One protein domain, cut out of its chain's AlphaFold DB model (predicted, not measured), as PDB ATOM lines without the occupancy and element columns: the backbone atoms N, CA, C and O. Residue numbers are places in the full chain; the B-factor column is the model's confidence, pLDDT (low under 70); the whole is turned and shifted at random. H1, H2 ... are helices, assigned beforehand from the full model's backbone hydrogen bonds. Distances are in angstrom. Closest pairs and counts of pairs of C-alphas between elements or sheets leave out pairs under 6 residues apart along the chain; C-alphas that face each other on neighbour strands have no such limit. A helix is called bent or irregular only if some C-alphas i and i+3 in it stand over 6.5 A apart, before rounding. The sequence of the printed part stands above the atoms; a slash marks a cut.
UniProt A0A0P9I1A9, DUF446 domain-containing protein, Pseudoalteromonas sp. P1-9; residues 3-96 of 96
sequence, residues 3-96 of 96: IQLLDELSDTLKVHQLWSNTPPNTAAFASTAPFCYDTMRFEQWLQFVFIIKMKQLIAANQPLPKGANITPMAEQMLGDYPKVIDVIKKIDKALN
ATOM      1  N   ILE A   3     165.925 190.055 150.144       95.12
ATOM      2  CA  ILE A   3     165.831 191.413 150.696       95.12
ATOM      3  C   ILE A   3     167.206 191.994 151.075       95.12
ATOM      4  O   ILE A   3     167.496 193.134 150.735       95.12
ATOM      5  N   GLN A   4     168.090 191.178 151.658       96.94
ATOM      6  CA  GLN A   4     169.443 191.597 152.041       96.94
ATOM      7  C   GLN A   4     170.315 191.884 150.816       96.94
ATOM      8  O   GLN A   4     171.144 192.780 150.864       96.94
ATOM      9  N   LEU A   5     170.109 191.161 149.709       97.06
ATOM     10  CA  LEU A   5     170.823 191.418 148.458       97.06
ATOM     11  C   LEU A   5     170.361 192.729 147.802       97.06
ATOM     12  O   LEU A   5     171.167 193.436 147.210       97.06
ATOM     13  N   LEU A   6     169.076 193.080 147.924       97.44
ATOM     14  CA  LEU A   6     168.557 194.370 147.452       97.44
ATOM     15  C   LEU A   6     169.105 195.544 148.280       97.44
ATOM     16  O   LEU A   6     169.348 196.625 147.737       97.44
ATOM     17  N   ASP A   7     169.306 195.338 149.582       97.94
ATOM     18  CA  ASP A   7     169.962 196.315 150.456       97.94
ATOM     19  C   ASP A   7     171.456 196.438 150.122       97.94
ATOM     20  O   ASP A   7     171.934 197.547 149.886       97.94
ATOM     21  N   GLU A   8     172.161 195.311 149.956       98.31
ATOM     22  CA  GLU A   8     173.561 195.266 149.502       98.31
ATOM     23  C   GLU A   8     173.729 195.983 148.154       98.31
ATOM     24  O   GLU A   8     174.667 196.762 147.982       98.31
ATOM     25  N   LEU A   9     172.796 195.795 147.212       98.25
ATOM     26  CA  LEU A   9     172.816 196.487 145.922       98.25
ATOM     27  C   LEU A   9     172.671 198.000 146.106       98.25
ATOM     28  O   LEU A   9     173.429 198.767 145.516       98.25
ATOM     29  N   SER A  10     171.728 198.427 146.948       98.12
ATOM     30  CA  SER A  10     171.490 199.846 147.230       98.12
ATOM     31  C   SER A  10     172.734 200.513 147.812       98.12
ATOM     32  O   SER A  10     173.124 201.598 147.381       98.12
ATOM     33  N   ASP A  11     173.378 199.865 148.777       98.31
ATOM     34  CA  ASP A  11     174.553 200.419 149.442       98.31
ATOM     35  C   ASP A  11     175.781 200.397 148.534       98.31
ATOM     36  O   ASP A  11     176.530 201.372 148.493       98.31
ATOM     37  N   THR A  12     175.941 199.353 147.719       98.00
ATOM     38  CA  THR A  12     177.024 199.281 146.731       98.00
ATOM     39  C   THR A  12     176.887 200.395 145.685       98.00
ATOM     40  O   THR A  12     177.869 201.076 145.386       98.00
ATOM     41  N   LEU A  13     175.672 200.671 145.193       98.19
ATOM     42  CA  LEU A  13     175.412 201.807 144.298       98.19
ATOM     43  C   LEU A  13     175.766 203.154 144.953       98.19
ATOM     44  O   LEU A  13     176.366 204.011 144.304       98.19
ATOM     45  N   LYS A  14     175.445 203.352 146.240       98.12
ATOM     46  CA  LYS A  14     175.800 204.583 146.974       98.12
ATOM     47  C   LYS A  14     177.309 204.739 147.147       98.12
ATOM     48  O   LYS A  14     177.833 205.817 146.888       98.12
ATOM     49  N   VAL A  15     178.006 203.674 147.555       97.94
ATOM     50  CA  VAL A  15     179.468 203.671 147.750       97.94
ATOM     51  C   VAL A  15     180.197 204.073 146.468       97.94
ATOM     52  O   VAL A  15     181.178 204.812 146.524       97.94
ATOM     53  N   HIS A  16     179.692 203.637 145.315       97.25
ATOM     54  CA  HIS A  16     180.259 203.959 144.007       97.25
ATOM     55  C   HIS A  16     179.696 205.240 143.368       97.25
ATOM     56  O   HIS A  16     179.987 205.504 142.207       97.25
ATOM     57  N   GLN A  17     178.925 206.047 144.109       96.88
ATOM     58  CA  GLN A  17     178.304 207.295 143.630       96.88
ATOM     59  C   GLN A  17     177.362 207.122 142.420       96.88
ATOM     60  O   GLN A  17     177.088 208.070 141.691       96.88
ATOM     61  N   LEU A  18     176.826 205.914 142.231       97.06
ATOM     62  CA  LEU A  18     175.832 205.583 141.204       97.06
ATOM     63  C   LEU A  18     174.396 205.841 141.685       97.06
ATOM     64  O   LEU A  18     173.462 205.921 140.892       97.06
ATOM     65  N   TRP A  19     174.203 205.970 142.998       97.25
ATOM     66  CA  TRP A  19     172.902 206.275 143.583       97.25
ATOM     67  C   TRP A  19     172.490 207.723 143.317       97.25
ATOM     68  O   TRP A  19     173.256 208.658 143.558       97.25
ATOM     69  N   SER A  20     171.248 207.929 142.884       94.75
ATOM     70  CA  SER A  20     170.715 209.256 142.597       94.75
ATOM     71  C   SER A  20     169.737 209.715 143.678       94.75
ATOM     72  O   SER A  20     168.800 209.009 144.036       94.75
ATOM     73  N   ASN A  21     169.909 210.936 144.182       91.44
ATOM     74  CA  ASN A  21     168.963 211.530 145.137       91.44
ATOM     75  C   ASN A  21     167.699 212.081 144.461       91.44
ATOM     76  O   ASN A  21     166.727 212.404 145.139       91.44
ATOM     77  N   THR A  22     167.709 212.198 143.132       89.06
ATOM     78  CA  THR A  22     166.615 212.779 142.356       89.06
ATOM     79  C   THR A  22     166.051 211.719 141.415       89.06
ATOM     80  O   THR A  22     166.814 211.137 140.639       89.06
ATOM     81  N   PRO A  23     164.736 211.444 141.463       88.81
ATOM     82  CA  PRO A  23     164.129 210.508 140.532       88.81
ATOM     83  C   PRO A  23     164.225 211.029 139.087       88.81
ATOM     84  O   PRO A  23     164.223 212.244 138.869       88.81
ATOM     85  N   PRO A  24     164.281 210.131 138.086       89.62
ATOM     86  CA  PRO A  24     164.109 210.492 136.683       89.62
ATOM     87  C   PRO A  24     162.786 211.225 136.435       89.62
ATOM     88  O   PRO A  24     161.847 211.142 137.229       89.62
ATOM     89  N   ASN A  25     162.683 211.908 135.292       89.44
ATOM     90  CA  ASN A  25     161.406 212.469 134.852       89.44
ATOM     91  C   ASN A  25     160.349 211.352 134.783       89.44
ATOM     92  O   ASN A  25     160.635 210.262 134.300       89.44
ATOM     93  N   THR A  26     159.123 211.639 135.220       87.69
ATOM     94  CA  THR A  26     157.958 210.747 135.097       87.69
ATOM     95  C   THR A  26     157.823 210.090 133.717       87.69
ATOM     96  O   THR A  26     157.511 208.906 133.643       87.69
ATOM     97  N   ALA A  27     158.149 210.809 132.635       89.25
ATOM     98  CA  ALA A  27     158.135 210.267 131.275       89.25
ATOM     99  C   ALA A  27     159.106 209.084 131.072       89.25
ATOM    100  O   ALA A  27     158.821 208.196 130.275       89.25
ATOM    101  N   ALA A  28     160.212 209.022 131.821       88.31
ATOM    102  CA  ALA A  28     161.181 207.930 131.735       88.31
ATOM    103  C   ALA A  28     160.631 206.593 132.256       88.31
ATOM    104  O   ALA A  28     161.039 205.527 131.809       88.31
ATOM    105  N   PHE A  29     159.657 206.632 133.166       89.38
ATOM    106  CA  PHE A  29     158.989 205.428 133.666       89.38
ATOM    107  C   PHE A  29     157.945 204.875 132.687       89.38
ATOM    108  O   PHE A  29     157.488 203.748 132.863       89.38
ATOM    109  N   ALA A  30     157.560 205.654 131.670       89.00
ATOM    110  CA  ALA A  30     156.594 205.249 130.653       89.00
ATOM    111  C   ALA A  30     157.239 204.516 129.462       89.00
ATOM    112  O   ALA A  30     156.516 204.049 128.580       89.00
ATOM    113  N   SER A  31     158.573 204.408 129.416       90.25
ATOM    114  CA  SER A  31     159.258 203.674 128.351       90.25
ATOM    115  C   SER A  31     158.888 202.191 128.375       90.25
ATOM    116  O   SER A  31     158.925 201.531 129.414       90.25
ATOM    117  N   THR A  32     158.564 201.658 127.197       88.62
ATOM    118  CA  THR A  32     158.314 200.229 126.979       88.62
ATOM    119  C   THR A  32     159.588 199.460 126.629       88.62
ATOM    120  O   THR A  32     159.536 198.242 126.457       88.62
ATOM    121  N   ALA A  33     160.723 200.150 126.478       88.94
ATOM    122  CA  ALA A  33     161.998 199.511 126.199       88.94
ATOM    123  C   ALA A  33     162.477 198.700 127.422       88.94
ATOM    124  O   ALA A  33     162.233 199.101 128.567       88.94
ATOM    125  N   PRO A  34     163.193 197.577 127.223       88.31
ATOM    126  CA  PRO A  34     163.819 196.847 128.322       88.31
ATOM    127  C   PRO A  34     164.676 197.781 129.180       88.31
ATOM    128  O   PRO A  34     165.442 198.580 128.653       88.31
ATOM    129  N   PHE A  35     164.552 197.700 130.503       89.81
ATOM    130  CA  PHE A  35     165.316 198.545 131.433       89.81
ATOM    131  C   PHE A  35     165.131 200.066 131.254       89.81
ATOM    132  O   PHE A  35     165.911 200.834 131.813       89.81
ATOM    133  N   CYS A  36     164.134 200.509 130.476       91.12
ATOM    134  CA  CYS A  36     163.938 201.914 130.104       91.12
ATOM    135  C   CYS A  36     165.229 202.576 129.570       91.12
ATOM    136  O   CYS A  36     165.475 203.753 129.837       91.12
ATOM    137  N   TYR A  37     166.077 201.818 128.854       87.50
ATOM    138  CA  TYR A  37     167.451 202.235 128.517       87.50
ATOM    139  C   TYR A  37     167.528 203.520 127.673       87.50
ATOM    140  O   TYR A  37     168.574 204.158 127.597       87.50
ATOM    141  N   ASP A  38     166.437 203.874 127.002       90.75
ATOM    142  CA  ASP A  38     166.295 205.028 126.117       90.75
ATOM    143  C   ASP A  38     165.996 206.336 126.863       90.75
ATOM    144  O   ASP A  38     166.235 207.423 126.341       90.75
ATOM    145  N   THR A  39     165.473 206.243 128.084       91.50
ATOM    146  CA  THR A  39     164.961 207.391 128.850       91.50
ATOM    147  C   THR A  39     165.531 207.479 130.263       91.50
ATOM    148  O   THR A  39     165.364 208.499 130.937       91.50
ATOM    149  N   MET A  40     166.219 206.432 130.722       93.06
ATOM    150  CA  MET A  40     166.728 206.302 132.079       93.06
ATOM    151  C   MET A  40     168.118 205.668 132.071       93.06
ATOM    152  O   MET A  40     168.367 204.695 131.360       93.06
ATOM    153  N   ARG A  41     169.029 206.191 132.901       94.38
ATOM    154  CA  ARG A  41     170.320 205.524 133.114       94.38
ATOM    155  C   ARG A  41     170.114 204.206 133.851       94.38
ATOM    156  O   ARG A  41     169.224 204.090 134.696       94.38
ATOM    157  N   PHE A  42     170.955 203.221 133.566       95.69
ATOM    158  CA  PHE A  42     170.760 201.866 134.070       95.69
ATOM    159  C   PHE A  42     170.783 201.787 135.606       95.69
ATOM    160  O   PHE A  42     169.934 201.137 136.211       95.69
ATOM    161  N   GLU A  43     171.677 202.521 136.267       95.94
ATOM    162  CA  GLU A  43     171.741 202.605 137.727       95.94
ATOM    163  C   GLU A  43     170.506 203.281 138.348       95.94
ATOM    164  O   GLU A  43     170.059 202.893 139.431       95.94
ATOM    165  N   GLN A  44     169.880 204.222 137.632       95.94
ATOM    166  CA  GLN A  44     168.601 204.803 138.044       95.94
ATOM    167  C   GLN A  44     167.459 203.798 137.877       95.94
ATOM    168  O   GLN A  44     166.582 203.739 138.735       95.94
ATOM    169  N   TRP A  45     167.486 202.972 136.828       96.00
ATOM    170  CA  TRP A  45     166.517 201.888 136.669       96.00
ATOM    171  C   TRP A  45     166.641 200.852 137.793       96.00
ATOM    172  O   TRP A  45     165.629 200.465 138.387       96.00
ATOM    173  N   LEU A  46     167.870 200.471 138.166       96.69
ATOM    174  CA  LEU A  46     168.120 199.596 139.316       96.69
ATOM    175  C   LEU A  46     167.499 200.176 140.594       96.69
ATOM    176  O   LEU A  46     166.777 199.482 141.308       96.69
ATOM    177  N   GLN A  47     167.735 201.460 140.854       96.69
ATOM    178  CA  GLN A  47     167.242 202.154 142.038       96.69
ATOM    179  C   GLN A  47     165.717 202.324 142.053       96.69
ATOM    180  O   GLN A  47     165.050 201.898 142.997       96.69
ATOM    181  N   PHE A  48     165.167 203.002 141.047       96.06
ATOM    182  CA  PHE A  48     163.802 203.528 141.084       96.06
ATOM    183  C   PHE A  48     162.760 202.577 140.503       96.06
ATOM    184  O   PHE A  48     161.570 202.768 140.747       96.06
ATOM    185  N   VAL A  49     163.178 201.553 139.759       94.12
ATOM    186  CA  VAL A  49     162.261 200.565 139.184       94.12
ATOM    187  C   VAL A  49     162.479 199.216 139.845       94.12
ATOM    188  O   VAL A  49     161.575 198.691 140.496       94.12
ATOM    189  N   PHE A  50     163.681 198.659 139.719       95.25
ATOM    190  CA  PHE A  50     163.939 197.284 140.127       95.25
ATOM    191  C   PHE A  50     163.863 197.093 141.647       95.25
ATOM    192  O   PHE A  50     163.015 196.338 142.123       95.25
ATOM    193  N   ILE A  51     164.688 197.801 142.427       96.38
ATOM    194  CA  ILE A  51     164.754 197.629 143.889       96.38
ATOM    195  C   ILE A  51     163.398 197.919 144.541       96.38
ATOM    196  O   ILE A  51     162.940 197.134 145.374       96.38
ATOM    197  N   ILE A  52     162.730 199.009 144.142       95.25
ATOM    198  CA  ILE A  52     161.408 199.378 144.672       95.25
ATOM    199  C   ILE A  52     160.384 198.276 144.391       95.25
ATOM    200  O   ILE A  52     159.738 197.794 145.326       95.25
ATOM    201  N   LYS A  53     160.266 197.829 143.134       94.62
ATOM    202  CA  LYS A  53     159.303 196.792 142.742       94.62
ATOM    203  C   LYS A  53     159.543 195.485 143.494       94.62
ATOM    204  O   LYS A  53     158.601 194.893 144.012       94.62
ATOM    205  N   MET A  54     160.797 195.046 143.599       95.56
ATOM    206  CA  MET A  54     161.136 193.808 144.302       95.56
ATOM    207  C   MET A  54     160.781 193.889 145.789       95.56
ATOM    208  O   MET A  54     160.153 192.973 146.316       95.56
ATOM    209  N   LYS A  55     161.105 195.002 146.460       96.31
ATOM    210  CA  LYS A  55     160.746 195.211 147.872       96.31
ATOM    211  C   LYS A  55     159.232 195.235 148.093       96.31
ATOM    212  O   LYS A  55     158.764 194.653 149.068       96.31
ATOM    213  N   GLN A  56     158.470 195.850 147.187       96.75
ATOM    214  CA  GLN A  56     157.004 195.862 147.251       96.75
ATOM    215  C   GLN A  56     156.410 194.454 147.141       96.75
ATOM    216  O   GLN A  56     155.554 194.092 147.944       96.75
ATOM    217  N   LEU A  57     156.893 193.640 146.195       96.00
ATOM    218  CA  LEU A  57     156.433 192.256 146.039       96.00
ATOM    219  C   LEU A  57     156.736 191.413 147.285       96.00
ATOM    220  O   LEU A  57     155.860 190.687 147.752       96.00
ATOM    221  N   ILE A  58     157.933 191.563 147.867       95.12
ATOM    222  CA  ILE A  58     158.312 190.888 149.121       95.12
ATOM    223  C   ILE A  58     157.374 191.301 150.258       95.12
ATOM    224  O   ILE A  58     156.833 190.439 150.944       95.12
ATOM    225  N   ALA A  59     157.158 192.606 150.446       96.44
ATOM    226  CA  ALA A  59     156.292 193.124 151.506       96.44
ATOM    227  C   ALA A  59     154.839 192.641 151.364       96.44
ATOM    228  O   ALA A  59     154.164 192.401 152.362       96.44
ATOM    229  N   ALA A  60     154.374 192.456 150.127       96.81
ATOM    230  CA  ALA A  60     153.050 191.934 149.817       96.81
ATOM    231  C   ALA A  60     152.960 190.393 149.839       96.81
ATOM    232  O   ALA A  60     151.901 189.857 149.514       96.81
ATOM    233  N   ASN A  61     154.038 189.673 150.185       94.50
ATOM    234  CA  ASN A  61     154.147 188.210 150.067       94.50
ATOM    235  C   ASN A  61     153.755 187.677 148.673       94.50
ATOM    236  O   ASN A  61     153.222 186.576 148.533       94.50
ATOM    237  N   GLN A  62     154.006 188.469 147.631       95.81
ATOM    238  CA  GLN A  62     153.747 188.083 146.252       95.81
ATOM    239  C   GLN A  62     154.937 187.316 145.665       95.81
ATOM    240  O   GLN A  62     156.084 187.534 146.071       95.81
ATOM    241  N   PRO A  63     154.695 186.423 144.689       91.44
ATOM    242  CA  PRO A  63     155.774 185.734 144.001       91.44
ATOM    243  C   PRO A  63     156.682 186.738 143.287       91.44
ATOM    244  O   PRO A  63     156.222 187.666 142.617       91.44
ATOM    245  N   LEU A  64     157.988 186.531 143.419       91.25
ATOM    246  CA  LEU A  64     158.980 187.340 142.725       91.25
ATOM    247  C   LEU A  64     159.056 186.964 141.241       91.25
ATOM    248  O   LEU A  64     158.879 185.789 140.902       91.25
ATOM    249  N   PRO A  65     159.332 187.937 140.351       87.31
ATOM    250  CA  PRO A  65     159.524 187.652 138.940       87.31
ATOM    251  C   PRO A  65     160.730 186.726 138.773       87.31
ATOM    252  O   PRO A  65     161.845 187.066 139.169       87.31
ATOM    253  N   LYS A  66     160.494 185.552 138.187       82.12
ATOM    254  CA  LYS A  66     161.559 184.620 137.810       82.12
ATOM    255  C   LYS A  66     162.216 185.071 136.510       82.12
ATOM    256  O   LYS A  66     161.554 185.673 135.665       82.12
ATOM    257  N   GLY A  67     163.500 184.757 136.340       71.50
ATOM    258  CA  GLY A  67     164.214 185.025 135.091       71.50
ATOM    259  C   GLY A  67     164.540 186.498 134.840       71.50
ATOM    260  O   GLY A  67     164.685 186.899 133.686       71.50
ATOM    261  N   ALA A  68     164.663 187.319 135.890       72.75
ATOM    262  CA  ALA A  68     165.294 188.624 135.746       72.75
ATOM    263  C   ALA A  68     166.759 188.386 135.341       72.75
ATOM    264  O   ALA A  68     167.564 187.957 136.156       72.75
ATOM    265  N   ASN A  69     167.072 188.548 134.056       86.06
ATOM    266  CA  ASN A  69     168.417 188.358 133.516       86.06
ATOM    267  C   ASN A  69     169.088 189.730 133.396       86.06
ATOM    268  O   ASN A  69     169.170 190.303 132.309       86.06
ATOM    269  N   ILE A  70     169.450 190.308 134.544       94.00
ATOM    270  CA  ILE A  70     169.948 191.687 134.656       94.00
ATOM    271  C   ILE A  70     171.463 191.724 134.456       94.00
ATOM    272  O   ILE A  70     171.998 192.698 133.925       94.00
ATOM    273  N   THR A  71     172.150 190.648 134.840       95.94
ATOM    274  CA  THR A  71     173.609 190.510 134.788       95.94
ATOM    275  C   THR A  71     174.219 190.933 133.447       95.94
ATOM    276  O   THR A  71     175.131 191.756 133.489       95.94
ATOM    277  N   PRO A  72     173.734 190.486 132.268       95.12
ATOM    278  CA  PRO A  72     174.357 190.868 130.997       95.12
ATOM    279  C   PRO A  72     174.327 192.382 130.753       95.12
ATOM    280  O   PRO A  72     175.299 192.969 130.280       95.12
ATOM    281  N   MET A  73     173.225 193.037 131.128       95.00
ATOM    282  CA  MET A  73     173.092 194.489 131.007       95.00
ATOM    283  C   MET A  73     174.011 195.215 131.996       95.00
ATOM    284  O   MET A  73     174.622 196.227 131.650       95.00
ATOM    285  N   ALA A  74     174.151 194.685 133.213       96.38
ATOM    286  CA  ALA A  74     175.060 195.231 134.214       96.38
ATOM    287  C   ALA A  74     176.530 195.111 133.796       96.38
ATOM    288  O   ALA A  74     177.286 196.055 133.987       96.38
ATOM    289  N   GLU A  75     176.933 193.994 133.192       97.06
ATOM    290  CA  GLU A  75     178.292 193.815 132.668       97.06
ATOM    291  C   GLU A  75     178.614 194.824 131.560       97.06
ATOM    292  O   GLU A  75     179.723 195.349 131.514       97.06
ATOM    293  N   GLN A  76     177.632 195.149 130.714       96.06
ATOM    294  CA  GLN A  76     177.801 196.135 129.650       96.06
ATOM    295  C   GLN A  76     177.843 197.581 130.171       96.06
ATOM    296  O   GLN A  76     178.660 198.371 129.707       96.06
ATOM    297  N   MET A  77     176.952 197.945 131.099       96.25
ATOM    298  CA  MET A  77     176.780 199.342 131.532       96.25
ATOM    299  C   MET A  77     177.610 199.722 132.760       96.25
ATOM    300  O   MET A  77     177.895 200.898 132.961       96.25
ATOM    301  N   LEU A  78     177.979 198.749 133.595       96.44
ATOM    302  CA  LEU A  78     178.651 198.953 134.881       96.44
ATOM    303  C   LEU A  78     179.964 198.160 134.973       96.44
ATOM    304  O   LEU A  78     180.361 197.769 136.069       96.44
ATOM    305  N   GLY A  79     180.639 197.924 133.842       96.56
ATOM    306  CA  GLY A  79     181.875 197.129 133.764       96.56
ATOM    307  C   GLY A  79     182.990 197.591 134.712       96.56
ATOM    308  O   GLY A  79     183.728 196.764 135.246       96.56
ATOM    309  N   ASP A  80     183.048 198.890 135.012       97.19
ATOM    310  CA  ASP A  80     184.009 199.479 135.957       97.19
ATOM    311  C   ASP A  80     183.644 199.244 137.438       97.19
ATOM    312  O   ASP A  80     184.409 199.581 138.346       97.19
ATOM    313  N   TYR A  81     182.483 198.641 137.710       97.81
ATOM    314  CA  TYR A  81     181.926 198.421 139.046       97.81
ATOM    315  C   TYR A  81     181.674 196.927 139.312       97.81
ATOM    316  O   TYR A  81     180.529 196.513 139.531       97.81
ATOM    317  N   PRO A  82     182.729 196.089 139.372       97.19
ATOM    318  CA  PRO A  82     182.592 194.635 139.494       97.19
ATOM    319  C   PRO A  82     181.799 194.212 140.736       97.19
ATOM    320  O   PRO A  82     181.011 193.277 140.674       97.19
ATOM    321  N   LYS A  83     181.912 194.960 141.842       97.69
ATOM    322  CA  LYS A  83     181.122 194.699 143.055       97.69
ATOM    323  C   LYS A  83     179.618 194.844 142.824       97.69
ATOM    324  O   LYS A  83     178.854 194.051 143.357       97.69
ATOM    325  N   VAL A  84     179.182 195.832 142.038       98.06
ATOM    326  CA  VAL A  84     177.756 196.003 141.707       98.06
ATOM    327  C   VAL A  84     177.281 194.815 140.870       98.06
ATOM    328  O   VAL A  84     176.241 194.229 141.165       98.06
ATOM    329  N   ILE A  85     178.080 194.420 139.874       98.12
ATOM    330  CA  ILE A  85     177.802 193.263 139.014       98.12
ATOM    331  C   ILE A  85     177.704 191.976 139.846       98.12
ATOM    332  O   ILE A  85     176.777 191.192 139.651       98.12
ATOM    333  N   ASP A  86     178.603 191.765 140.808       98.00
ATOM    334  CA  ASP A  86     178.594 190.585 141.677       98.00
ATOM    335  C   ASP A  86     177.312 190.488 142.509       98.00
ATOM    336  O   ASP A  86     176.740 189.405 142.658       98.00
ATOM    337  N   VAL A  87     176.823 191.613 143.037       97.88
ATOM    338  CA  VAL A  87     175.551 191.640 143.769       97.88
ATOM    339  C   VAL A  87     174.384 191.313 142.838       97.88
ATOM    340  O   VAL A  87     173.529 190.504 143.197       97.88
ATOM    341  N   ILE A  88     174.372 191.866 141.622       97.06
ATOM    342  CA  ILE A  88     173.344 191.568 140.614       97.06
ATOM    343  C   ILE A  88     173.356 190.076 140.248       97.06
ATOM    344  O   ILE A  88     172.301 189.448 140.256       97.06
ATOM    345  N   LYS A  89     174.533 189.465 140.063       96.31
ATOM    346  CA  LYS A  89     174.678 188.016 139.827       96.31
ATOM    347  C   LYS A  89     174.067 187.178 140.949       96.31
ATOM    348  O   LYS A  89     173.388 186.183 140.688       96.31
ATOM    349  N   LYS A  90     174.289 187.567 142.212       96.00
ATOM    350  CA  LYS A  90     173.670 186.898 143.372       96.00
ATOM    351  C   LYS A  90     172.143 187.033 143.345       96.00
ATOM    352  O   LYS A  90     171.459 186.071 143.686       96.00
ATOM    353  N   ILE A  91     171.621 188.200 142.960       95.88
ATOM    354  CA  ILE A  91     170.177 188.456 142.854       95.88
ATOM    355  C   ILE A  91     169.560 187.604 141.744       95.88
ATOM    356  O   ILE A  91     168.609 186.878 142.022       95.88
ATOM    357  N   ASP A  92     170.122 187.623 140.534       94.56
ATOM    358  CA  ASP A  92     169.633 186.824 139.402       94.56
ATOM    359  C   ASP A  92     169.612 185.329 139.758       94.56
ATOM    360  O   ASP A  92     168.633 184.631 139.496       94.56
ATOM    361  N   LYS A  93     170.653 184.831 140.443       93.31
ATOM    362  CA  LYS A  93     170.697 183.449 140.943       93.31
ATOM    363  C   LYS A  93     169.611 183.156 141.981       93.31
ATOM    364  O   LYS A  93     169.099 182.048 142.006       93.31
ATOM    365  N   ALA A  94     169.278 184.109 142.848       92.31
ATOM    366  CA  ALA A  94     168.242 183.932 143.865       92.31
ATOM    367  C   ALA A  94     166.812 183.967 143.291       92.31
ATOM    368  O   ALA A  94     165.873 183.583 143.989       92.31
ATOM    369  N   LEU A  95     166.640 184.453 142.057       90.06
ATOM    370  CA  LEU A  95     165.355 184.539 141.355       90.06
ATOM    371  C   LEU A  95     165.062 183.349 140.433       90.06
ATOM    372  O   LEU A  95     163.950 183.259 139.906       90.06
ATOM    373  N   ASN A  96     166.030 182.451 140.250       82.88
ATOM    374  CA  ASN A  96     165.909 181.228 139.455       82.88
ATOM    375  C   ASN A  96     165.836 180.000 140.366       82.88
ATOM    376  O   ASN A  96     164.961 179.144 140.098       82.88
TER     377      ASN A  96
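Overview. This is residues 3 to 96 of the 96 residues of the protein "DUF446 domain-containing protein" of Pseudoalteromonas sp. P1-9 (UniProt A0A0P9I1A9). H3, H1, H5 and H4 run nearly side by side in a curved row, each opposite to the next, while short H2 sits apart among loops. The 94 printed residues include five named helices, H1 to H5 along the chain, and no named strand: all helix. The whole is compact, radius of gyration of the C-alphas 12.7 A, spanning 29 by 28 by 23 A.

Along the chain. H1, residues 3 to 15, 18.6 A, begins at C-alpha 3 (165.831, 191.413, 150.696). H2 is residues 26 to 30, 7.2 A. H3, residues 42 to 59, 24.3 A, is only just irregular: C-alphas 48 and 51 are 6.6 A apart. H4 is residues 71 to 77, 9.9 A. H5, residues 82 to 94, 18.4 A, ends at C-alpha 94 (168.242, 183.932, 143.865).

Arrangement. H1 touches H3, closest C-alphas Leu 6 and Ile 51, 6.1 A, and H5, Leu 9 and Val 87, 6.0 A. Hairpin H4 and H5 touch, C-alphas Thr 71 and Lys 89, 5.7 A. Within hydrogen-bond range are every O i to N i+4 pair in H1, H4, H5, 11 of 14 in H3, 0 of 1 in H2, whose i+3 pairs are 2 of 2.

Size, cuts and confidence. The printed part has no cut; links H2 to H3 and H3 to H4 are long; no printed residue is under 70 in pLDDT.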